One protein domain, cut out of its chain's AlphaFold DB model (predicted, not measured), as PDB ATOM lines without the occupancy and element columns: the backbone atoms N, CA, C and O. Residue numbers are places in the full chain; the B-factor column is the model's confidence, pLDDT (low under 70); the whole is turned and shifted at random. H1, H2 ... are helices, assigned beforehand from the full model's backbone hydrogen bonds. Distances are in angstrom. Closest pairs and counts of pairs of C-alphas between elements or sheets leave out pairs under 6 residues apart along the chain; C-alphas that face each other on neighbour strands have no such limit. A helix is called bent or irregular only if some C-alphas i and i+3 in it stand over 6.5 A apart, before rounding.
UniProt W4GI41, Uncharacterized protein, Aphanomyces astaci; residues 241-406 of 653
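What this domain is: This is residues 241 to 406 of the 653 residues of an uncharacterized protein of Aphanomyces astaci (UniProt W4GI41). Pairs of helices follow one another in a slab of two layers, H1, H4, H6 and H8 in one and H2, H5, H7 and H9a in the other, with H7 crosswise; H3 lies across one end of H4, and residues 398 to 406 stick out. The printed part has 166 residues with nine named helices, H1 to H9, and no named strand: all helix. It is compact, with a radius of gyration of the C-alphas of 16.8 A and spans of 51 by 40 by 23 A.

Where its parts are: H1, residues 245 to 256, begins at C-alpha (-37.302, -46.480, -9.633). H2 is 261 to 277, 24.2 A; H3 279 to 288; H4 293 to 307; H5 314 to 328, 21.0 A; H6 334 to 344; H7 355 to 365; H8 367 to 376. H9, residues 379 to 406, one helix by its hydrogen bonds, is bent, C-alphas 396 and 399 being 7.7 A apart; its arms are H9a, residues 379 to 396, 24.3 A, and H9b, residues 399 to 406, which ends at C-alpha 406 at (-54.173, -27.329, -51.470).

How they stand to each other: H2, H4, H5 and H6 form an up-and-down bundle, each running against the one before. The hub H4 touches H1, H2, H3, H5 and H6; with H5 it forms a hairpin, closest C-alphas Val 294 and Ile 328, 6.9 A. H7 touches H9a, about perpendicular at 75 degrees, closest C-alphas Val 359 and Ala 392, 4.8 A. H6 touches H8, closest C-alphas Glu 339 and Gly 373, 5.8 A. Every O i to N i+4 pair is within hydrogen-bond range in H1, H2, H5, H7 and H9b, against 4 of 6 in H3, 9 of 11 in H4, 4 of 7 in H6, 4 of 6 in H8 and 11 of 14 in H9a.

The domain as a whole: The farthest C-alphas, Asn 260 and Ser 406, are 54.9 A apart. The printed part has no cut and no long link. Its mean pLDDT is 76.7; residues 275 to 295 and 399 to 406 are among those under 70.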
ATOM      1  N   SER A 241     -28.231 -48.920 -13.618       44.81
ATOM      2  CA  SER A 241     -29.483 -49.710 -13.528       44.81
ATOM      3  C   SER A 241     -30.159 -49.612 -12.158       44.81
ATOM      4  O   SER A 241     -29.697 -50.194 -11.181       44.81
ATOM      5  N   ILE A 242     -31.277 -48.888 -12.079       54.16
ATOM      6  CA  ILE A 242     -32.031 -48.732 -10.829       54.16
ATOM      7  C   ILE A 242     -33.251 -49.654 -10.865       54.16
ATOM      8  O   ILE A 242     -34.314 -49.257 -11.343       54.16
ATOM      9  N   GLU A 243     -33.145 -50.865 -10.319       49.25
ATOM     10  CA  GLU A 243     -34.349 -51.510  -9.788       49.25
ATOM     11  C   GLU A 243     -34.793 -50.739  -8.530       49.25
ATOM     12  O   GLU A 243     -33.971 -50.280  -7.735       49.25
ATOM     13  N   GLY A 244     -36.101 -50.492  -8.395       64.69
ATOM     14  CA  GLY A 244     -36.647 -49.592  -7.365       64.69
ATOM     15  C   GLY A 244     -36.921 -48.143  -7.804       64.69
ATOM     16  O   GLY A 244     -37.175 -47.303  -6.939       64.69
ATOM     17  N   VAL A 245     -36.947 -47.831  -9.116       68.44
ATOM     18  CA  VAL A 245     -37.302 -46.480  -9.633       68.44
ATOM     19  C   VAL A 245     -38.566 -45.921  -8.973       68.44
ATOM     20  O   VAL A 245     -38.601 -44.746  -8.634       68.44
ATOM     21  N   VAL A 246     -39.583 -46.755  -8.737       68.31
ATOM     22  CA  VAL A 246     -40.869 -46.348  -8.145       68.31
ATOM     23  C   VAL A 246     -40.702 -45.686  -6.771       68.31
ATOM     24  O   VAL A 246     -41.320 -44.651  -6.518       68.31
ATOM     25  N   ASP A 247     -39.868 -46.238  -5.889       74.56
ATOM     26  CA  ASP A 247     -39.670 -45.694  -4.541       74.56
ATOM     27  C   ASP A 247     -38.706 -44.503  -4.540       74.56
ATOM     28  O   ASP A 247     -38.964 -43.508  -3.860       74.56
ATOM     29  N   LEU A 248     -37.691 -44.519  -5.410       78.69
ATOM     30  CA  LEU A 248     -36.873 -43.337  -5.688       78.69
ATOM     31  C   LEU A 248     -37.736 -42.169  -6.212       78.69
ATOM     32  O   LEU A 248     -37.600 -41.039  -5.748       78.69
ATOM     33  N   THR A 249     -38.689 -42.425  -7.115       72.81
ATOM     34  CA  THR A 249     -39.630 -41.418  -7.632       72.81
ATOM     35  C   THR A 249     -40.583 -40.904  -6.549       72.81
ATOM     36  O   THR A 249     -40.865 -39.707  -6.536       72.81
ATOM     37  N   LYS A 250     -41.042 -41.739  -5.603       77.19
ATOM     38  CA  LYS A 250     -41.811 -41.270  -4.428       77.19
ATOM     39  C   LYS A 250     -40.982 -40.305  -3.570       77.19
ATOM     40  O   LYS A 250     -41.470 -39.225  -3.234       77.19
ATOM     41  N   SER A 251     -39.729 -40.650  -3.274       79.75
ATOM     42  CA  SER A 251     -38.815 -39.813  -2.483       79.75
ATOM     43  C   SER A 251     -38.462 -38.498  -3.193       79.75
ATOM     44  O   SER A 251     -38.524 -37.425  -2.590       79.75
ATOM     45  N   LEU A 252     -38.191 -38.540  -4.500       80.00
ATOM     46  CA  LEU A 252     -37.951 -37.342  -5.312       80.00
ATOM     47  C   LEU A 252     -39.207 -36.460  -5.414       80.00
ATOM     48  O   LEU A 252     -39.104 -35.241  -5.304       80.00
ATOM     49  N   LYS A 253     -40.408 -37.046  -5.526       76.12
ATOM     50  CA  LYS A 253     -41.697 -36.328  -5.482       76.12
ATOM     51  C   LYS A 253     -41.936 -35.612  -4.147       76.12
ATOM     52  O   LYS A 253     -42.476 -34.502  -4.145       76.12
ATOM     53  N   ALA A 254     -41.494 -36.187  -3.028       80.00
ATOM     54  CA  ALA A 254     -41.484 -35.487  -1.745       80.00
ATOM     55  C   ALA A 254     -40.522 -34.282  -1.771       80.00
ATOM     56  O   ALA A 254     -40.929 -33.176  -1.425       80.00
ATOM     57  N   ARG A 255     -39.290 -34.444  -2.281       80.44
ATOM     58  CA  ARG A 255     -38.290 -33.354  -2.372       80.44
ATOM     59  C   ARG A 255     -38.644 -32.250  -3.379       80.44
ATOM     60  O   ARG A 255     -38.318 -31.090  -3.157       80.44
ATOM     61  N   LEU A 256     -39.402 -32.554  -4.429       74.19
ATOM     62  CA  LEU A 256     -40.026 -31.551  -5.307       74.19
ATOM     63  C   LEU A 256     -41.057 -30.671  -4.570       74.19
ATOM     64  O   LEU A 256     -41.322 -29.538  -4.980       74.19
ATOM     65  N   SER A 257     -41.619 -31.183  -3.474       75.69
ATOM     66  CA  SER A 257     -42.644 -30.530  -2.649       75.69
ATOM     67  C   SER A 257     -42.071 -29.834  -1.401       75.69
ATOM     68  O   SER A 257     -42.828 -29.241  -0.641       75.69
ATOM     69  N   ASP A 258     -40.749 -29.881  -1.210       83.44
ATOM     70  CA  ASP A 258     -40.005 -29.333  -0.063       83.44
ATOM     71  C   ASP A 258     -40.166 -27.797   0.086       83.44
ATOM     72  O   ASP A 258     -40.696 -27.119  -0.799       83.44
ATOM     73  N   SER A 259     -39.695 -27.203   1.181       80.69
ATOM     74  CA  SER A 259     -39.561 -25.741   1.295       80.69
ATOM     75  C   SER A 259     -38.238 -25.238   0.704       80.69
ATOM     76  O   SER A 259     -38.179 -24.119   0.195       80.69
ATOM     77  N   ASN A 260     -37.188 -26.065   0.704       79.88
ATOM     78  CA  ASN A 260     -35.847 -25.693   0.262       79.88
ATOM     79  C   ASN A 260     -35.717 -25.726  -1.275       79.88
ATOM     80  O   ASN A 260     -35.791 -26.779  -1.915       79.88
ATOM     81  N   ALA A 261     -35.472 -24.561  -1.884       73.00
ATOM     82  CA  ALA A 261     -35.303 -24.429  -3.331       73.00
ATOM     83  C   ALA A 261     -34.110 -25.239  -3.878       73.00
ATOM     84  O   ALA A 261     -34.196 -25.769  -4.986       73.00
ATOM     85  N   ASN A 262     -33.034 -25.406  -3.100       75.19
ATOM     86  CA  ASN A 262     -31.864 -26.181  -3.516       75.19
ATOM     87  C   ASN A 262     -32.177 -27.681  -3.589       75.19
ATOM     88  O   ASN A 262     -31.748 -28.347  -4.532       75.19
ATOM     89  N   LEU A 263     -32.973 -28.204  -2.646       79.44
ATOM     90  CA  LEU A 263     -33.436 -29.596  -2.685       79.44
ATOM     91  C   LEU A 263     -34.361 -29.849  -3.881       79.44
ATOM     92  O   LEU A 263     -34.269 -30.914  -4.490       79.44
ATOM     93  N   LYS A 264     -35.163 -28.858  -4.301       74.81
ATOM     94  CA  LYS A 264     -35.919 -28.941  -5.564       74.81
ATOM     95  C   LYS A 264     -34.997 -29.002  -6.773       74.81
ATOM     96  O   LYS A 264     -35.164 -29.906  -7.582       74.81
ATOM     97  N   THR A 265     -34.007 -28.111  -6.888       71.19
ATOM     98  CA  THR A 265     -33.040 -28.147  -8.002       71.19
ATOM     99  C   THR A 265     -32.325 -29.500  -8.073       71.19
ATOM    100  O   THR A 265     -32.293 -30.109  -9.140       71.19
ATOM    101  N   LYS A 266     -31.832 -30.017  -6.935       77.94
ATOM    102  CA  LYS A 266     -31.210 -31.349  -6.853       77.94
ATOM    103  C   LYS A 266     -32.184 -32.457  -7.274       77.94
ATOM    104  O   LYS A 266     -31.834 -33.279  -8.111       77.94
ATOM    105  N   ALA A 267     -33.414 -32.472  -6.752       79.12
ATOM    106  CA  ALA A 267     -34.406 -33.494  -7.099       79.12
ATOM    107  C   ALA A 267     -34.766 -33.476  -8.595       79.12
ATOM    108  O   ALA A 267     -34.890 -34.533  -9.207       79.12
ATOM    109  N   VAL A 268     -34.869 -32.291  -9.202       69.81
ATOM    110  CA  VAL A 268     -35.081 -32.118 -10.649       69.81
ATOM    111  C   VAL A 268     -33.896 -32.641 -11.456       69.81
ATOM    112  O   VAL A 268     -34.102 -33.356 -12.431       69.81
ATOM    113  N   GLN A 269     -32.665 -32.341 -11.035       70.50
ATOM    114  CA  GLN A 269     -31.453 -32.855 -11.675       70.50
ATOM    115  C   GLN A 269     -31.384 -34.386 -11.601       70.50
ATOM    116  O   GLN A 269     -31.146 -35.025 -12.623       70.50
ATOM    117  N   VAL A 270     -31.684 -34.991 -10.446       77.94
ATOM    118  CA  VAL A 270     -31.736 -36.456 -10.301       77.94
ATOM    119  C   VAL A 270     -32.848 -37.066 -11.162       77.94
ATOM    120  O   VAL A 270     -32.607 -38.079 -11.808       77.94
ATOM    121  N   ILE A 271     -34.033 -36.447 -11.260       75.00
ATOM    122  CA  ILE A 271     -35.086 -36.898 -12.192       75.00
ATOM    123  C   ILE A 271     -34.601 -36.821 -13.646       75.00
ATOM    124  O   ILE A 271     -34.808 -37.772 -14.395       75.00
ATOM    125  N   GLY A 272     -33.929 -35.734 -14.039       67.56
ATOM    126  CA  GLY A 272     -33.356 -35.574 -15.378       67.56
ATOM    127  C   GLY A 272     -32.310 -36.644 -15.703       67.56
ATOM    128  O   GLY A 272     -32.383 -37.262 -16.765       67.56
ATOM    129  N   VAL A 273     -31.400 -36.933 -14.765       69.56
ATOM    130  CA  VAL A 273     -30.424 -38.028 -14.882       69.56
ATOM    131  C   VAL A 273     -31.144 -39.371 -14.997       69.56
ATOM    132  O   VAL A 273     -30.965 -40.059 -15.994       69.56
ATOM    133  N   VAL A 274     -32.022 -39.727 -14.052       70.12
ATOM    134  CA  VAL A 274     -32.770 -41.001 -14.056       70.12
ATOM    135  C   VAL A 274     -33.589 -41.186 -15.338       70.12
ATOM    136  O   VAL A 274     -33.660 -42.293 -15.867       70.12
ATOM    137  N   ALA A 275     -34.179 -40.125 -15.883       62.97
ATOM    138  CA  ALA A 275     -34.969 -40.219 -17.104       62.97
ATOM    139  C   ALA A 275     -34.103 -40.273 -18.381       62.97
ATOM    140  O   ALA A 275     -34.471 -40.970 -19.328       62.97
ATOM    141  N   ALA A 276     -32.931 -39.628 -18.402       56.34
ATOM    142  CA  ALA A 276     -31.928 -39.817 -19.455       56.34
ATOM    143  C   ALA A 276     -31.340 -41.243 -19.430       56.34
ATOM    144  O   ALA A 276     -31.204 -41.870 -20.482       56.34
ATOM    145  N   SER A 277     -31.085 -41.785 -18.234       60.31
ATOM    146  CA  SER A 277     -30.621 -43.159 -17.977       60.31
ATOM    147  C   SER A 277     -31.563 -44.242 -18.510       60.31
ATOM    148  O   SER A 277     -31.130 -45.353 -18.811       60.31
ATOM    149  N   VAL A 278     -32.858 -43.936 -18.633       58.91
ATOM    150  CA  VAL A 278     -33.911 -44.889 -19.024       58.91
ATOM    151  C   VAL A 278     -34.259 -44.822 -20.525       58.91
ATOM    152  O   VAL A 278     -35.012 -45.673 -21.005       58.91
ATOM    153  N   ARG A 279     -33.676 -43.886 -21.299       46.72
ATOM    154  CA  ARG A 279     -33.991 -43.634 -22.727       46.72
ATOM    155  C   ARG A 279     -34.208 -44.894 -23.600       46.72
ATOM    156  O   ARG A 279     -35.230 -44.929 -24.281       46.72
ATOM    157  N   PRO A 280     -33.369 -45.955 -23.574       46.75
ATOM    158  CA  PRO A 280     -33.570 -47.146 -24.419       46.75
ATOM    159  C   PRO A 280     -34.733 -48.064 -23.993       46.75
ATOM    160  O   PRO A 280     -34.956 -49.108 -24.603       46.75
ATOM    161  N   SER A 281     -35.421 -47.769 -22.886       45.44
ATOM    162  CA  SER A 281     -36.332 -48.712 -22.229       45.44
ATOM    163  C   SER A 281     -37.554 -48.056 -21.580       45.44
ATOM    164  O   SER A 281     -38.047 -48.519 -20.551       45.44
ATOM    165  N   VAL A 282     -38.138 -47.045 -22.230       47.50
ATOM    166  CA  VAL A 282     -39.445 -46.482 -21.829       47.50
ATOM    167  C   VAL A 282     -40.541 -47.563 -21.762       47.50
ATOM    168  O   VAL A 282     -41.392 -47.518 -20.878       47.50
ATOM    169  N   ALA A 283     -40.461 -48.620 -22.581       41.56
ATOM    170  CA  ALA A 283     -41.329 -49.799 -22.471       41.56
ATOM    171  C   ALA A 283     -41.152 -50.590 -21.151       41.56
ATOM    172  O   ALA A 283     -42.122 -51.147 -20.635       41.56
ATOM    173  N   LYS A 284     -39.940 -50.626 -20.569       45.03
ATOM    174  CA  LYS A 284     -39.723 -51.162 -19.214       45.03
ATOM    175  C   LYS A 284     -40.205 -50.187 -18.146       45.03
ATOM    176  O   LYS A 284     -40.807 -50.651 -17.189       45.03
ATOM    177  N   LEU A 285     -40.012 -48.874 -18.312       42.38
ATOM    178  CA  LEU A 285     -40.529 -47.875 -17.367       42.38
ATOM    179  C   LEU A 285     -42.059 -47.941 -17.271       42.38
ATOM    180  O   LEU A 285     -42.594 -48.029 -16.172       42.38
ATOM    181  N   ALA A 286     -42.754 -48.017 -18.409       44.22
ATOM    182  CA  ALA A 286     -44.199 -48.232 -18.472       44.22
ATOM    183  C   ALA A 286     -44.631 -49.533 -17.764       44.22
ATOM    184  O   ALA A 286     -45.606 -49.537 -17.015       44.22
ATOM    185  N   LYS A 287     -43.871 -50.629 -17.926       44.72
ATOM    186  CA  LYS A 287     -44.091 -51.882 -17.180       44.72
ATOM    187  C   LYS A 287     -43.834 -51.744 -15.674       44.72
ATOM    188  O   LYS A 287     -44.604 -52.291 -14.894       44.72
ATOM    189  N   LEU A 288     -42.791 -51.020 -15.263       40.97
ATOM    190  CA  LEU A 288     -42.397 -50.848 -13.858       40.97
ATOM    191  C   LEU A 288     -43.342 -49.905 -13.092       40.97
ATOM    192  O   LEU A 288     -43.571 -50.089 -11.902       40.97
ATOM    193  N   VAL A 289     -43.902 -48.913 -13.789       44.09
ATOM    194  CA  VAL A 289     -44.926 -47.978 -13.287       44.09
ATOM    195  C   VAL A 289     -46.350 -48.533 -13.517       44.09
ATOM    196  O   VAL A 289     -47.331 -47.940 -13.084       44.09
ATOM    197  N   GLY A 290     -46.480 -49.711 -14.144       36.16
ATOM    198  CA  GLY A 290     -47.743 -50.442 -14.300       36.16
ATOM    199  C   GLY A 290     -48.778 -49.770 -15.209       36.16
ATOM    200  O   GLY A 290     -49.964 -50.075 -15.110       36.16
ATOM    201  N   SER A 291     -48.364 -48.838 -16.073       48.00
ATOM    202  CA  SER A 291     -49.279 -47.969 -16.821       48.00
ATOM    203  C   SER A 291     -48.700 -47.497 -18.157       48.00
ATOM    204  O   SER A 291     -47.484 -47.438 -18.334       48.00
ATOM    205  N   ASN A 292     -49.584 -47.109 -19.080       62.94
ATOM    206  CA  ASN A 292     -49.249 -46.463 -20.357       62.94
ATOM    207  C   ASN A 292     -48.202 -45.333 -20.151       62.94
ATOM    208  O   ASN A 292     -48.384 -44.533 -19.229       62.94
ATOM    209  N   PRO A 293     -47.133 -45.221 -20.972       62.19
ATOM    210  CA  PRO A 293     -46.134 -44.153 -20.834       62.19
ATOM    211  C   PRO A 293     -46.733 -42.735 -20.855       62.19
ATOM    212  O   PRO A 293     -46.194 -41.856 -20.188       62.19
ATOM    213  N   VAL A 294     -47.879 -42.535 -21.521       69.44
ATOM    214  CA  VAL A 294     -48.682 -41.300 -21.442       69.44
ATOM    215  C   VAL A 294     -49.074 -40.998 -19.993       69.44
ATOM    216  O   VAL A 294     -48.723 -39.947 -19.477       69.44
ATOM    217  N   VAL A 295     -49.687 -41.958 -19.290       69.81
ATOM    218  CA  VAL A 295     -50.125 -41.821 -17.886       69.81
ATOM    219  C   VAL A 295     -48.938 -41.601 -16.940       69.81
ATOM    220  O   VAL A 295     -49.047 -40.850 -15.968       69.81
ATOM    221  N   CYS A 296     -47.786 -42.213 -17.233       72.69
ATOM    222  CA  CYS A 296     -46.552 -41.970 -16.491       72.69
ATOM    223  C   CYS A 296     -46.062 -40.523 -16.669       72.69
ATOM    224  O   CYS A 296     -45.705 -39.884 -15.679       72.69
ATOM    225  N   LEU A 297     -46.058 -39.989 -17.897       80.50
ATOM    226  CA  LEU A 297     -45.663 -38.603 -18.143       80.50
ATOM    227  C   LEU A 297     -46.699 -37.615 -17.594       80.50
ATOM    228  O   LEU A 297     -46.302 -36.693 -16.892       80.50
ATOM    229  N   ASP A 298     -47.999 -37.839 -17.810       80.75
ATOM    230  CA  ASP A 298     -49.106 -37.038 -17.262       80.75
ATOM    231  C   ASP A 298     -49.008 -36.903 -15.735       80.75
ATOM    232  O   ASP A 298     -49.167 -35.814 -15.183       80.75
ATOM    233  N   SER A 299     -48.648 -37.991 -15.045       78.81
ATOM    234  CA  SER A 299     -48.407 -38.003 -13.593       78.81
ATOM    235  C   SER A 299     -47.177 -37.189 -13.163       78.81
ATOM    236  O   SER A 299     -47.082 -36.790 -11.998       78.81
ATOM    237  N   LEU A 300     -46.236 -36.939 -14.079       82.12
ATOM    238  CA  LEU A 300     -45.034 -36.126 -13.879       82.12
ATOM    239  C   LEU A 300     -45.210 -34.669 -14.341       82.12
ATOM    240  O   LEU A 300     -44.551 -33.796 -13.771       82.12
ATOM    241  N   LEU A 301     -46.111 -34.365 -15.291       85.94
ATOM    242  CA  LEU A 301     -46.327 -33.009 -15.828       85.94
ATOM    243  C   LEU A 301     -46.491 -31.926 -14.741       85.94
ATOM    244  O   LEU A 301     -45.881 -30.868 -14.897       85.94
ATOM    245  N   PRO A 302     -47.231 -32.123 -13.625       85.12
ATOM    246  CA  PRO A 302     -47.344 -31.102 -12.579       85.12
ATOM    247  C   PRO A 302     -46.010 -30.816 -11.877       85.12
ATOM    248  O   PRO A 302     -45.723 -29.676 -11.518       85.12
ATOM    249  N   PHE A 303     -45.171 -31.838 -11.709       82.81
ATOM    250  CA  PHE A 303     -43.869 -31.727 -11.052       82.81
ATOM    251  C   PHE A 303     -42.834 -31.085 -11.972       82.81
ATOM    252  O   PHE A 303     -42.115 -30.190 -11.537       82.81
ATOM    253  N   VAL A 304     -42.835 -31.455 -13.257       85.75
ATOM    254  CA  VAL A 304     -42.066 -30.771 -14.307       85.75
ATOM    255  C   VAL A 304     -42.500 -29.300 -14.407       85.75
ATOM    256  O   VAL A 304     -41.656 -28.411 -14.465       85.75
ATOM    257  N   ALA A 305     -43.800 -29.004 -14.317       88.31
ATOM    258  CA  ALA A 305     -44.318 -27.635 -14.370       88.31
ATOM    259  C   ALA A 305     -43.930 -26.799 -13.138       88.31
ATOM    260  O   ALA A 305     -43.700 -25.600 -13.266       88.31
ATOM    261  N   MET A 306     -43.820 -27.398 -11.946       84.31
ATOM    262  CA  MET A 306     -43.237 -26.713 -10.783       84.31
ATOM    263  C   MET A 306     -41.721 -26.537 -10.918       84.31
ATOM    264  O   MET A 306     -41.197 -25.482 -10.568       84.31
ATOM    265  N   ALA A 307     -41.022 -27.544 -11.439       81.50
ATOM    266  CA  ALA A 307     -39.579 -27.528 -11.638       81.50
ATOM    267  C   ALA A 307     -39.131 -26.432 -12.616       81.50
ATOM    268  O   ALA A 307     -38.202 -25.689 -12.310       81.50
ATOM    269  N   LEU A 308     -39.843 -26.258 -13.734       84.94
ATOM    270  CA  LEU A 308     -39.568 -25.218 -14.732       84.94
ATOM    271  C   LEU A 308     -39.694 -23.780 -14.189       84.94
ATOM    272  O   LEU A 308     -39.163 -22.853 -14.799       84.94
ATOM    273  N   LYS A 309     -40.321 -23.560 -13.022       86.31
ATOM    274  CA  LYS A 309     -40.316 -22.243 -12.354       86.31
ATOM    275  C   LYS A 309     -38.923 -21.849 -11.859       86.31
ATOM    276  O   LYS A 309     -38.621 -20.662 -11.786       86.31
ATOM    277  N   ASN A 310     -38.048 -22.819 -11.606       82.69
ATOM    278  CA  ASN A 310     -36.629 -22.596 -11.351       82.69
ATOM    279  C   ASN A 310     -35.901 -22.250 -12.672       82.69
ATOM    280  O   ASN A 310     -36.200 -22.873 -13.693       82.69
ATOM    281  N   PRO A 311     -34.980 -21.268 -12.712       79.62
ATOM    282  CA  PRO A 311     -34.101 -21.062 -13.868       79.62
ATOM    283  C   PRO A 311     -32.965 -22.102 -13.953       79.62
ATOM    284  O   PRO A 311     -32.516 -22.431 -15.049       79.62
ATOM    285  N   GLY A 312     -32.503 -22.653 -12.824       79.75
ATOM    286  CA  GLY A 312     -31.443 -23.663 -12.796       79.75
ATOM    287  C   GLY A 312     -31.941 -25.035 -13.254       79.75
ATOM    288  O   GLY A 312     -32.931 -25.535 -12.724       79.75
ATOM    289  N   GLY A 313     -31.260 -25.649 -14.228       77.75
ATOM    290  CA  GLY A 313     -31.671 -26.928 -14.833       77.75
ATOM    291  C   GLY A 313     -32.860 -26.818 -15.800       77.75
ATOM    292  O   GLY A 313     -33.423 -27.834 -16.215       77.75
ATOM    293  N   ARG A 314     -33.296 -25.591 -16.125       80.94
ATOM    294  CA  ARG A 314     -34.490 -25.347 -16.940       80.94
ATOM    295  C   ARG A 314     -34.297 -25.804 -18.385       80.94
ATOM    296  O   ARG A 314     -35.191 -26.446 -18.922       80.94
ATOM    297  N   ALA A 315     -33.163 -25.492 -19.010       80.56
ATOM    298  CA  ALA A 315     -32.900 -25.823 -20.414       80.56
ATOM    299  C   ALA A 315     -32.911 -27.343 -20.648       80.56
ATOM    300  O   ALA A 315     -33.543 -27.844 -21.575       80.56
ATOM    301  N   GLU A 316     -32.267 -28.070 -19.741       79.94
ATOM    302  CA  GLU A 316     -32.139 -29.518 -19.721       79.94
ATOM    303  C   GLU A 316     -33.507 -30.192 -19.532       79.94
ATOM    304  O   GLU A 316     -33.850 -31.125 -20.259       79.94
ATOM    305  N   LEU A 317     -34.328 -29.673 -18.612       83.06
ATOM    306  CA  LEU A 317     -35.678 -30.179 -18.368       83.06
ATOM    307  C   LEU A 317     -36.649 -29.869 -19.522       83.06
ATOM    308  O   LEU A 317     -37.487 -30.709 -19.855       83.06
ATOM    309  N   LEU A 318     -36.534 -28.696 -20.159       83.25
ATOM    310  CA  LEU A 318     -37.290 -28.356 -21.371       83.25
ATOM    311  C   LEU A 318     -36.927 -29.317 -22.515       83.25
ATOM    312  O   LEU A 318     -37.828 -29.903 -23.109       83.25
ATOM    313  N   GLY A 319     -35.632 -29.529 -22.780       84.19
ATOM    314  CA  GLY A 319     -35.151 -30.442 -23.824       84.19
ATOM    315  C   GLY A 319     -35.600 -31.888 -23.601       84.19
ATOM    316  O   GLY A 319     -36.159 -32.510 -24.503       84.19
ATOM    317  N   TRP A 320     -35.483 -32.395 -22.370       85.44
ATOM    318  CA  TRP A 320     -36.021 -33.707 -21.997       85.44
ATOM    319  C   TRP A 320     -37.540 -33.815 -22.224       85.44
ATOM    320  O   TRP A 320     -38.040 -34.838 -22.694       85.44
ATOM    321  N   THR A 321     -38.282 -32.739 -21.946       85.31
ATOM    322  CA  THR A 321     -39.732 -32.681 -22.187       85.31
ATOM    323  C   THR A 321     -40.063 -32.730 -23.685       85.31
ATOM    324  O   THR A 321     -41.039 -33.380 -24.064       85.31
ATOM    325  N   VAL A 322     -39.250 -32.104 -24.550       86.31
ATOM    326  CA  VAL A 322     -39.371 -32.225 -26.019       86.31
ATOM    327  C   VAL A 322     -39.160 -33.674 -26.451       86.31
ATOM    328  O   VAL A 322     -40.020 -34.229 -27.130       86.31
ATOM    329  N   GLU A 323     -38.068 -34.308 -26.019       83.56
ATOM    330  CA  GLU A 323     -37.770 -35.702 -26.375       83.56
ATOM    331  C   GLU A 323     -38.906 -36.650 -25.981       83.56
ATOM    332  O   GLU A 323     -39.341 -37.462 -26.795       83.56
ATOM    333  N   MET A 324     -39.424 -36.537 -24.755       83.31
ATOM    334  CA  MET A 324     -40.470 -37.439 -24.267       83.31
ATOM    335  C   MET A 324     -41.822 -37.198 -24.941       83.31
ATOM    336  O   MET A 324     -42.517 -38.162 -25.259       83.31
ATOM    337  N   THR A 325     -42.195 -35.944 -25.218       85.06
ATOM    338  CA  THR A 325     -43.441 -35.649 -25.951       85.06
ATOM    339  C   THR A 325     -43.373 -36.122 -27.405       85.06
ATOM    340  O   THR A 325     -44.340 -36.704 -27.894       85.06
ATOM    341  N   GLN A 326     -42.219 -35.982 -28.066       84.69
ATOM    342  CA  GLN A 326     -41.994 -36.511 -29.415       84.69
ATOM    343  C   GLN A 326     -41.962 -38.047 -29.449       84.69
ATOM    344  O   GLN A 326     -42.596 -38.646 -30.314       84.69
ATOM    345  N   MET A 327     -41.284 -38.691 -28.493       81.12
ATOM    346  CA  MET A 327     -41.174 -40.154 -28.406       81.12
ATOM    347  C   MET A 327     -42.520 -40.838 -28.125       81.12
ATOM    348  O   MET A 327     -42.769 -41.937 -28.612       81.12
ATOM    349  N   ILE A 328     -43.392 -40.198 -27.340       82.69
ATOM    350  CA  ILE A 328     -44.722 -40.726 -27.005       82.69
ATOM    351  C   ILE A 328     -45.703 -40.614 -28.184       82.69
ATOM    352  O   ILE A 328     -46.621 -41.429 -28.283       82.69
ATOM    353  N   GLY A 329     -45.538 -39.628 -29.076       77.38
ATOM    354  CA  GLY A 329     -46.286 -39.465 -30.335       77.38
ATOM    355  C   GLY A 329     -47.776 -39.096 -30.210       77.38
ATOM    356  O   GLY A 329     -48.326 -38.427 -31.083       77.38
ATOM    357  N   SER A 330     -48.444 -39.495 -29.127       70.06
ATOM    358  CA  SER A 330     -49.821 -39.103 -28.801       70.06
ATOM    359  C   SER A 330     -49.894 -37.720 -28.136       70.06
ATOM    360  O   SER A 330     -48.921 -37.250 -27.548       70.06
ATOM    361  N   LYS A 331     -51.070 -37.074 -28.177       74.81
ATOM    362  CA  LYS A 331     -51.303 -35.772 -27.528       74.81
ATOM    363  C   LYS A 331     -51.281 -35.856 -25.995       74.81
ATOM    364  O   LYS A 331     -52.318 -36.027 -25.363       74.81
ATOM    365  N   VAL A 332     -50.105 -35.635 -25.419       84.75
ATOM    366  CA  VAL A 332     -49.903 -35.287 -24.002       84.75
ATOM    367  C   VAL A 332     -50.396 -33.845 -23.769       84.75
ATOM    368  O   VAL A 332     -49.986 -32.939 -24.507       84.75
ATOM    369  N   ASP A 333     -51.263 -33.596 -22.773       85.00
ATOM    370  CA  ASP A 333     -51.810 -32.244 -22.508       85.00
ATOM    371  C   ASP A 333     -50.822 -31.366 -21.723       85.00
ATOM    372  O   ASP A 333     -50.954 -31.092 -20.530       85.00
ATOM    373  N   ILE A 334     -49.822 -30.866 -22.445       90.38
ATOM    374  CA  ILE A 334     -48.774 -29.962 -21.956       90.38
ATOM    375  C   ILE A 334     -49.247 -28.517 -21.694       90.38
ATOM    376  O   ILE A 334     -48.442 -27.584 -21.646       90.38
ATOM    377  N   ARG A 335     -50.549 -28.294 -21.469       89.38
ATOM    378  CA  ARG A 335     -51.124 -26.983 -21.110       89.38
ATOM    379  C   ARG A 335     -50.573 -26.416 -19.804       89.38
ATOM    380  O   ARG A 335     -50.440 -25.199 -19.693       89.38
ATOM    381  N   SER A 336     -50.164 -27.271 -18.866       89.12
ATOM    382  CA  SER A 336     -49.442 -26.877 -17.646       89.12
ATOM    383  C   SER A 336     -48.073 -26.229 -17.910       89.12
ATOM    384  O   SER A 336     -47.536 -25.549 -17.033       89.12
ATOM    385  N   PHE A 337     -47.490 -26.412 -19.099       90.06
ATOM    386  CA  PHE A 337     -46.205 -25.814 -19.458       90.06
ATOM    387  C   PHE A 337     -46.329 -24.446 -20.124       90.06
ATOM    388  O   PHE A 337     -45.329 -23.745 -20.163       90.06
ATOM    389  N   VAL A 338     -47.513 -24.008 -20.574       91.19
ATOM    390  CA  VAL A 338     -47.671 -22.756 -21.345       91.19
ATOM    391  C   VAL A 338     -47.035 -21.550 -20.642       91.19
ATOM    392  O   VAL A 338     -46.184 -20.885 -21.227       91.19
ATOM    393  N   GLU A 339     -47.388 -21.298 -19.379       90.06
ATOM    394  CA  GLU A 339     -46.823 -20.192 -18.588       90.06
ATOM    395  C   GLU A 339     -45.312 -20.364 -18.371       90.06
ATOM    396  O   GLU A 339     -44.529 -19.451 -18.623       90.06
ATOM    397  N   ASN A 340     -44.891 -21.571 -17.982       89.69
ATOM    398  CA  ASN A 340     -43.495 -21.899 -17.694       89.69
ATOM    399  C   ASN A 340     -42.588 -21.776 -18.935       89.69
ATOM    400  O   ASN A 340     -41.450 -21.323 -18.831       89.69
ATOM    401  N   THR A 341     -43.087 -22.128 -20.124       88.50
ATOM    402  CA  THR A 341     -42.389 -21.941 -21.400       88.50
ATOM    403  C   THR A 341     -42.337 -20.460 -21.779       88.50
ATOM    404  O   THR A 341     -41.290 -19.992 -22.212       88.50
ATOM    405  N   ILE A 342     -43.405 -19.684 -21.562       88.44
ATOM    406  CA  ILE A 342     -43.390 -18.223 -21.776       88.44
ATOM    407  C   ILE A 342     -42.357 -17.532 -20.863       88.44
ATOM    408  O   ILE A 342     -41.643 -16.623 -21.302       88.44
ATOM    409  N   ASP A 343     -42.216 -17.996 -19.620       87.31
ATOM    410  CA  ASP A 343     -41.172 -17.542 -18.696       87.31
ATOM    411  C   ASP A 343     -39.764 -18.029 -19.077       87.31
ATOM    412  O   ASP A 343     -38.799 -17.298 -18.853       87.31
ATOM    413  N   ALA A 344     -39.623 -19.199 -19.708       85.81
ATOM    414  CA  ALA A 344     -38.353 -19.676 -20.262       85.81
ATOM    415  C   ALA A 344     -37.859 -18.820 -21.443       85.81
ATOM    416  O   ALA A 344     -36.705 -18.405 -21.453       85.81
ATOM    417  N   LEU A 345     -38.753 -18.460 -22.373       84.62
ATOM    418  CA  LEU A 345     -38.480 -17.547 -23.501       84.62
ATOM    419  C   LEU A 345     -38.111 -16.117 -23.068       84.62
ATOM    420  O   LEU A 345     -37.738 -15.287 -23.896       84.62
ATOM    421  N   SER A 346     -38.302 -15.808 -21.786       83.06
ATOM    422  CA  SER A 346     -38.029 -14.505 -21.182       83.06
ATOM    423  C   SER A 346     -36.799 -14.511 -20.272       83.06
ATOM    424  O   SER A 346     -36.436 -13.463 -19.732       83.06
ATOM    425  N   ASP A 347     -36.183 -15.677 -20.071       82.00
ATOM    426  CA  ASP A 347     -34.917 -15.801 -19.365       82.00
ATOM    427  C   ASP A 347     -33.772 -15.283 -20.254       82.00
ATOM    428  O   ASP A 347     -33.812 -15.357 -21.481       82.00
ATOM    429  N   LYS A 348     -32.731 -14.737 -19.625       77.25
ATOM    430  CA  LYS A 348     -31.490 -14.337 -20.298       77.25
ATOM    431  C   LYS A 348     -30.537 -15.522 -20.490       77.25
ATOM    432  O   LYS A 348     -29.539 -15.376 -21.191       77.25
ATOM    433  N   SER A 349     -30.813 -16.674 -19.871       69.69
ATOM    434  CA  SER A 349     -30.039 -17.897 -20.082       69.69
ATOM    435  C   SER A 349     -30.227 -18.418 -21.517       69.69
ATOM    436  O   SER A 349     -31.308 -18.833 -21.936       69.69
ATOM    437  N   ALA A 350     -29.150 -18.385 -22.309       58.03
ATOM    438  CA  ALA A 350     -29.212 -18.662 -23.748       58.03
ATOM    439  C   ALA A 350     -29.697 -20.087 -24.094       58.03
ATOM    440  O   ALA A 350     -30.217 -20.297 -25.188       58.03
ATOM    441  N   GLY A 351     -29.560 -21.045 -23.168       65.56
ATOM    442  CA  GLY A 351     -30.029 -22.423 -23.332       65.56
ATOM    443  C   GLY A 351     -31.528 -22.632 -23.078       65.56
ATOM    444  O   GLY A 351     -32.123 -23.499 -23.707       65.56
ATOM    445  N   ALA A 352     -32.173 -21.849 -22.201       60.28
ATOM    446  CA  ALA A 352     -33.596 -22.045 -21.881       60.28
ATOM    447  C   ALA A 352     -34.544 -21.501 -22.969       60.28
ATOM    448  O   ALA A 352     -35.722 -21.848 -23.004       60.28
ATOM    449  N   CYS A 353     -34.024 -20.674 -23.878       63.72
ATOM    450  CA  CYS A 353     -34.747 -20.090 -25.009       63.72
ATOM    451  C   CYS A 353     -34.871 -21.021 -26.235       63.72
ATOM    452  O   CYS A 353     -35.016 -20.529 -27.362       63.72
ATOM    453  N   ASP A 354     -34.808 -22.346 -26.055       64.00
ATOM    454  CA  ASP A 354     -35.009 -23.270 -27.170       64.00
ATOM    455  C   ASP A 354     -36.433 -23.159 -27.745       64.00
ATOM    456  O   ASP A 354     -37.450 -23.092 -27.052       64.00
ATOM    457  N   LYS A 355     -36.486 -23.115 -29.073       67.25
ATOM    458  CA  LYS A 355     -37.690 -22.907 -29.872       67.25
ATOM    459  C   LYS A 355     -38.482 -24.208 -30.021       67.25
ATOM    460  O   LYS A 355     -39.677 -24.130 -30.302       67.25
ATOM    461  N   MET A 356     -37.854 -25.377 -29.842       74.69
ATOM    462  CA  MET A 356     -38.501 -26.667 -30.108       74.69
ATOM    463  C   MET A 356     -39.650 -26.971 -29.142       74.69
ATOM    464  O   MET A 356     -40.727 -27.335 -29.615       74.69
ATOM    465  N   LEU A 357     -39.508 -26.731 -27.829       78.12
ATOM    466  CA  LEU A 357     -40.644 -26.947 -26.916       78.12
ATOM    467  C   LEU A 357     -41.795 -25.984 -27.199       78.12
ATOM    468  O   LEU A 357     -42.951 -26.394 -27.145       78.12
ATOM    469  N   LEU A 358     -41.514 -24.726 -27.552       83.25
ATOM    470  CA  LEU A 358     -42.580 -23.782 -27.891       83.25
ATOM    471  C   LEU A 358     -43.390 -24.275 -29.103       83.25
ATOM    472  O   LEU A 358     -44.615 -24.196 -29.082       83.25
ATOM    473  N   VAL A 359     -42.725 -24.832 -30.122       88.50
ATOM    474  CA  VAL A 359     -43.384 -25.477 -31.273       88.50
ATOM    475  C   VAL A 359     -44.241 -26.669 -30.836       88.50
ATOM    476  O   VAL A 359     -45.384 -26.780 -31.280       88.50
ATOM    477  N   GLU A 360     -43.740 -27.537 -29.954       87.50
ATOM    478  CA  GLU A 360     -44.485 -28.718 -29.491       87.50
ATOM    479  C   GLU A 360     -45.698 -28.348 -28.620       87.50
ATOM    480  O   GLU A 360     -46.795 -28.875 -28.818       87.50
ATOM    481  N   VAL A 361     -45.548 -27.346 -27.745       87.56
ATOM    482  CA  VAL A 361     -46.658 -26.724 -27.010       87.56
ATOM    483  C   VAL A 361     -47.700 -26.182 -27.991       87.56
ATOM    484  O   VAL A 361     -48.871 -26.542 -27.870       87.56
ATOM    485  N   PHE A 362     -47.305 -25.405 -29.009       88.12
ATOM    486  CA  PHE A 362     -48.241 -24.890 -30.021       88.12
ATOM    487  C   PHE A 362     -49.010 -26.003 -30.751       88.12
ATOM    488  O   PHE A 362     -50.226 -25.870 -30.909       88.12
ATOM    489  N   LYS A 363     -48.350 -27.102 -31.147       89.38
ATOM    490  CA  LYS A 363     -49.007 -28.265 -31.779       89.38
ATOM    491  C   LYS A 363     -50.025 -28.948 -30.853       89.38
ATOM    492  O   LYS A 363     -51.109 -29.318 -31.309       89.38
ATOM    493  N   SER A 364     -49.681 -29.148 -29.576       88.81
ATOM    494  CA  SER A 364     -50.543 -29.877 -28.636       88.81
ATOM    495  C   SER A 364     -51.740 -29.033 -28.183       88.81
ATOM    496  O   SER A 364     -52.889 -29.435 -28.396       88.81
ATOM    497  N   VAL A 365     -51.479 -27.839 -27.626       90.56
ATOM    498  CA  VAL A 365     -52.484 -27.034 -26.902       90.56
ATOM    499  C   VAL A 365     -53.208 -26.002 -27.772       90.56
ATOM    500  O   VAL A 365     -54.198 -25.414 -27.333       90.56
ATOM    501  N   GLY A 366     -52.730 -25.774 -28.998       92.00
ATOM    502  CA  GLY A 366     -53.299 -24.819 -29.944       92.00
ATOM    503  C   GLY A 366     -52.888 -23.362 -29.703       92.00
ATOM    504  O   GLY A 366     -52.499 -22.948 -28.608       92.00
ATOM    505  N   ARG A 367     -52.994 -22.556 -30.766       92.19
ATOM    506  CA  ARG A 367     -52.533 -21.160 -30.808       92.19
ATOM    507  C   ARG A 367     -53.172 -20.265 -29.741       92.19
ATOM    508  O   ARG A 367     -52.470 -19.503 -29.073       92.19
ATOM    509  N   ASP A 368     -54.486 -20.352 -29.577       93.38
ATOM    510  CA  ASP A 368     -55.250 -19.421 -28.739       93.38
ATOM    511  C   ASP A 368     -55.030 -19.656 -27.240       93.38
ATOM    512  O   ASP A 368     -55.053 -18.708 -26.449       93.38
ATOM    513  N   THR A 369     -54.714 -20.894 -26.853       92.81
ATOM    514  CA  THR A 369     -54.306 -21.261 -25.492       92.81
ATOM    515  C   THR A 369     -52.988 -20.578 -25.119       92.81
ATOM    516  O   THR A 369     -52.895 -19.961 -24.058       92.81
ATOM    517  N   VAL A 370     -51.987 -20.588 -26.013       92.00
ATOM    518  CA  VAL A 370     -50.692 -19.926 -25.759       92.00
ATOM    519  C   VAL A 370     -50.838 -18.401 -25.727       92.00
ATOM    520  O   VAL A 370     -50.333 -17.757 -24.806       92.00
ATOM    521  N   HIS A 371     -51.590 -17.803 -26.661       91.38
ATOM    522  CA  HIS A 371     -51.891 -16.365 -26.598       91.38
ATOM    523  C   HIS A 371     -52.697 -15.981 -25.346       91.38
ATOM    524  O   HIS A 371     -52.536 -14.873 -24.838       91.38
ATOM    525  N   THR A 372     -53.523 -16.884 -24.812       93.94
ATOM    526  CA  THR A 372     -54.241 -16.663 -23.550       93.94
ATOM    527  C   THR A 372     -53.299 -16.696 -22.347       93.94
ATOM    528  O   THR A 372     -53.376 -15.789 -21.522       93.94
ATOM    529  N   GLY A 373     -52.331 -17.621 -22.305       90.38
ATOM    530  CA  GLY A 373     -51.244 -17.600 -21.315       90.38
ATOM    531  C   GLY A 373     -50.385 -16.325 -21.366       90.38
ATOM    532  O   GLY A 373     -49.891 -15.859 -20.345       90.38
ATOM    533  N   CYS A 374     -50.277 -15.677 -22.531       92.69
ATOM    534  CA  CYS A 374     -49.573 -14.398 -22.665       92.69
ATOM    535  C   CYS A 374     -50.328 -13.186 -22.077       92.69
ATOM    536  O   CYS A 374     -49.732 -12.114 -21.972       92.69
ATOM    537  N   ARG A 375     -51.616 -13.295 -21.706       92.19
ATOM    538  CA  ARG A 375     -52.445 -12.127 -21.324       92.19
ATOM    539  C   ARG A 375     -51.961 -11.389 -20.072       92.19
ATOM    540  O   ARG A 375     -52.175 -10.186 -19.977       92.19
ATOM    541  N   GLY A 376     -51.296 -12.077 -19.141       90.19
ATOM    542  CA  GLY A 376     -50.701 -11.461 -17.946       90.19
ATOM    543  C   GLY A 376     -49.339 -10.792 -18.180       90.19
ATOM    544  O   GLY A 376     -48.735 -10.277 -17.242       90.19
ATOM    545  N   MET A 377     -48.803 -10.826 -19.405       91.25
ATOM    546  CA  MET A 377     -47.415 -10.458 -19.670       91.25
ATOM    547  C   MET A 377     -47.220  -8.953 -19.904       91.25
ATOM    548  O   MET A 377     -47.813  -8.357 -20.802       91.25
ATOM    549  N   VAL A 378     -46.303  -8.346 -19.139       93.31
ATOM    550  CA  VAL A 378     -45.930  -6.924 -19.254       93.31
ATOM    551  C   VAL A 378     -45.560  -6.565 -20.710       93.31
ATOM    552  O   VAL A 378     -44.729  -7.264 -21.299       93.31
ATOM    553  N   PRO A 379     -46.064  -5.454 -21.294       94.19
ATOM    554  CA  PRO A 379     -45.840  -5.109 -22.708       94.19
ATOM    555  C   PRO A 379     -44.372  -4.991 -23.160       94.19
ATOM    556  O   PRO A 379     -44.076  -5.109 -24.348       94.19
ATOM    557  N   ALA A 380     -43.427  -4.763 -22.243       91.81
ATOM    558  CA  ALA A 380     -41.994  -4.831 -22.542       91.81
ATOM    559  C   ALA A 380     -41.515  -6.274 -22.795       91.81
ATOM    560  O   ALA A 380     -40.866  -6.535 -23.805       91.81
ATOM    561  N   LYS A 381     -41.908  -7.215 -21.928       89.62
ATOM    562  CA  LYS A 381     -41.629  -8.655 -22.050       89.62
ATOM    563  C   LYS A 381     -42.332  -9.237 -23.285       89.62
ATOM    564  O   LYS A 381     -41.710  -9.931 -24.082       89.62
ATOM    565  N   MET A 382     -43.581  -8.828 -23.544       93.81
ATOM    566  CA  MET A 382     -44.317  -9.238 -24.749       93.81
ATOM    567  C   MET A 382     -43.636  -8.796 -26.055       93.81
ATOM    568  O   MET A 382     -43.600  -9.575 -27.004       93.81
ATOM    569  N   ARG A 383     -43.022  -7.604 -26.120       92.69
ATOM    570  CA  ARG A 383     -42.254  -7.180 -27.310       92.69
ATOM    571  C   ARG A 383     -41.045  -8.075 -27.612       92.69
ATOM    572  O   ARG A 383     -40.718  -8.234 -28.783       92.69
ATOM    573  N   ALA A 384     -40.420  -8.674 -26.598       89.25
ATOM    574  CA  ALA A 384     -39.312  -9.616 -26.779       89.25
ATOM    575  C   ALA A 384     -39.789 -11.028 -27.175       89.25
ATOM    576  O   ALA A 384     -39.214 -11.643 -28.073       89.25
ATOM    577  N   VAL A 385     -40.865 -11.523 -26.552       90.19
ATOM    578  CA  VAL A 385     -41.359 -12.899 -26.755       90.19
ATOM    579  C   VAL A 385     -42.226 -13.042 -28.016       90.19
ATOM    580  O   VAL A 385     -42.206 -14.093 -28.659       90.19
ATOM    581  N   ASN A 386     -42.958 -12.004 -28.439       91.81
ATOM    582  CA  ASN A 386     -43.885 -12.091 -29.577       91.81
ATOM    583  C   ASN A 386     -43.227 -12.549 -30.907       91.81
ATOM    584  O   ASN A 386     -43.813 -13.393 -31.585       91.81
ATOM    585  N   PRO A 387     -41.996 -12.127 -31.276       91.19
ATOM    586  CA  PRO A 387     -41.276 -12.694 -32.424       91.19
ATOM    587  C   PRO A 387     -40.904 -14.181 -32.277       91.19
ATOM    588  O   PRO A 387     -40.743 -14.873 -33.281       91.19
ATOM    589  N   MET A 388     -40.746 -14.697 -31.051       90.38
ATOM    590  CA  MET A 388     -40.513 -16.129 -30.800       90.38
ATOM    591  C   MET A 388     -41.814 -16.920 -30.962       90.38
ATOM    592  O   MET A 388     -41.828 -17.916 -31.682       90.38
ATOM    593  N   ILE A 389     -42.912 -16.412 -30.390       90.44
ATOM    594  CA  ILE A 389     -44.277 -16.928 -30.570       90.44
ATOM    595  C   ILE A 389     -44.661 -16.994 -32.049       90.44
ATOM    596  O   ILE A 389     -45.105 -18.041 -32.512       90.44
ATOM    597  N   ALA A 390     -44.451 -15.916 -32.809       91.00
ATOM    598  CA  ALA A 390     -44.770 -15.865 -34.234       91.00
ATOM    599  C   ALA A 390     -44.009 -16.935 -35.038       91.00
ATOM    600  O   ALA A 390     -44.620 -17.654 -35.828       91.00
ATOM    601  N   ARG A 391     -42.699 -17.100 -34.793       89.44
ATOM    602  CA  ARG A 391     -41.888 -18.145 -35.441       89.44
ATOM    603  C   ARG A 391     -42.341 -19.552 -35.059       89.44
ATOM    604  O   ARG A 391     -42.521 -20.373 -35.946       89.44
ATOM    605  N   ALA A 392     -42.570 -19.828 -33.775       89.25
ATOM    606  CA  ALA A 392     -43.009 -21.154 -33.343       89.25
ATOM    607  C   ALA A 392     -44.431 -21.491 -33.821       89.25
ATOM    608  O   ALA A 392     -44.693 -22.633 -34.181       89.25
ATOM    609  N   THR A 393     -45.319 -20.495 -33.912       90.44
ATOM    610  CA  THR A 393     -46.650 -20.645 -34.523       90.44
ATOM    611  C   THR A 393     -46.509 -20.998 -36.006       90.44
ATOM    612  O   THR A 393     -47.144 -21.941 -36.467       90.44
ATOM    613  N   ALA A 394     -45.640 -20.300 -36.750       91.00
ATOM    614  CA  ALA A 394     -45.357 -20.638 -38.143       91.00
ATOM    615  C   ALA A 394     -44.821 -22.075 -38.270       91.00
ATOM    616  O   ALA A 394     -45.417 -22.873 -38.982       91.00
ATOM    617  N   THR A 395     -43.777 -22.454 -37.526       90.06
ATOM    618  CA  THR A 395     -43.202 -23.812 -37.573       90.06
ATOM    619  C   THR A 395     -44.191 -24.908 -37.151       90.06
ATOM    620  O   THR A 395     -44.182 -25.982 -37.746       90.06
ATOM    621  N   ALA A 396     -45.068 -24.661 -36.172       88.38
ATOM    622  CA  ALA A 396     -46.074 -25.631 -35.732       88.38
ATOM    623  C   ALA A 396     -47.199 -25.856 -36.761       88.38
ATOM    624  O   ALA A 396     -47.714 -26.969 -36.866       88.38
ATOM    625  N   PHE A 397     -47.582 -24.819 -37.517       89.31
ATOM    626  CA  PHE A 397     -48.775 -24.835 -38.376       89.31
ATOM    627  C   PHE A 397     -48.499 -24.703 -39.886       89.31
ATOM    628  O   PHE A 397     -49.441 -24.779 -40.673       89.31
ATOM    629  N   TRP A 398     -47.240 -24.576 -40.325       83.94
ATOM    630  CA  TRP A 398     -46.866 -24.452 -41.746       83.94
ATOM    631  C   TRP A 398     -47.451 -25.573 -42.616       83.94
ATOM    632  O   TRP A 398     -48.094 -25.314 -43.635       83.94
ATOM    633  N   ASN A 399     -47.316 -26.820 -42.155       67.25
ATOM    634  CA  ASN A 399     -47.803 -28.010 -42.860       67.25
ATOM    635  C   ASN A 399     -49.341 -28.033 -42.973       67.25
ATOM    636  O   ASN A 399     -49.880 -28.524 -43.962       67.25
ATOM    637  N   LEU A 400     -50.050 -27.461 -41.993       63.09
ATOM    638  CA  LEU A 400     -51.505 -27.290 -42.039       63.09
ATOM    639  C   LEU A 400     -51.905 -26.177 -43.015       63.09
ATOM    640  O   LEU A 400     -52.826 -26.376 -43.795       63.09
ATOM    641  N   SER A 401     -51.182 -25.054 -43.048       58.09
ATOM    642  CA  SER A 401     -51.439 -23.965 -44.005       58.09
ATOM    643  C   SER A 401     -51.250 -24.421 -45.456       58.09
ATOM    644  O   SER A 401     -52.097 -24.150 -46.301       58.09
ATOM    645  N   SER A 402     -50.183 -25.177 -45.744       57.53
ATOM    646  CA  SER A 402     -49.955 -25.776 -47.068       57.53
ATOM    647  C   SER A 402     -51.070 -26.756 -47.457       57.53
ATOM    648  O   SER A 402     -51.590 -26.686 -48.572       57.53
ATOM    649  N   LYS A 403     -51.509 -27.614 -46.522       48.50
ATOM    650  CA  LYS A 403     -52.615 -28.547 -46.761       48.50
ATOM    651  C   LYS A 403     -53.950 -27.830 -46.998       48.50
ATOM    652  O   LYS A 403     -54.636 -28.168 -47.955       48.50
ATOM    653  N   MET A 404     -54.290 -26.813 -46.204       49.56
ATOM    654  CA  MET A 404     -55.547 -26.070 -46.378       49.56
ATOM    655  C   MET A 404     -55.562 -25.186 -47.633       49.56
ATOM    656  O   MET A 404     -56.631 -24.987 -48.200       49.56
ATOM    657  N   LEU A 405     -54.408 -24.703 -48.110       49.28
ATOM    658  CA  LEU A 405     -54.301 -24.056 -49.427       49.28
ATOM    659  C   LEU A 405     -54.555 -25.064 -50.560       49.28
ATOM    660  O   LEU A 405     -55.386 -24.807 -51.425       49.28
ATOM    661  N   SER A 406     -53.932 -26.245 -50.502       53.56
ATOM    662  CA  SER A 406     -54.173 -27.329 -51.470       53.56
ATOM    663  C   SER A 406     -55.644 -27.779 -51.494       53.56
ATOM    664  O   SER A 406     -56.237 -27.944 -52.562       53.56
TER     665      SER A 406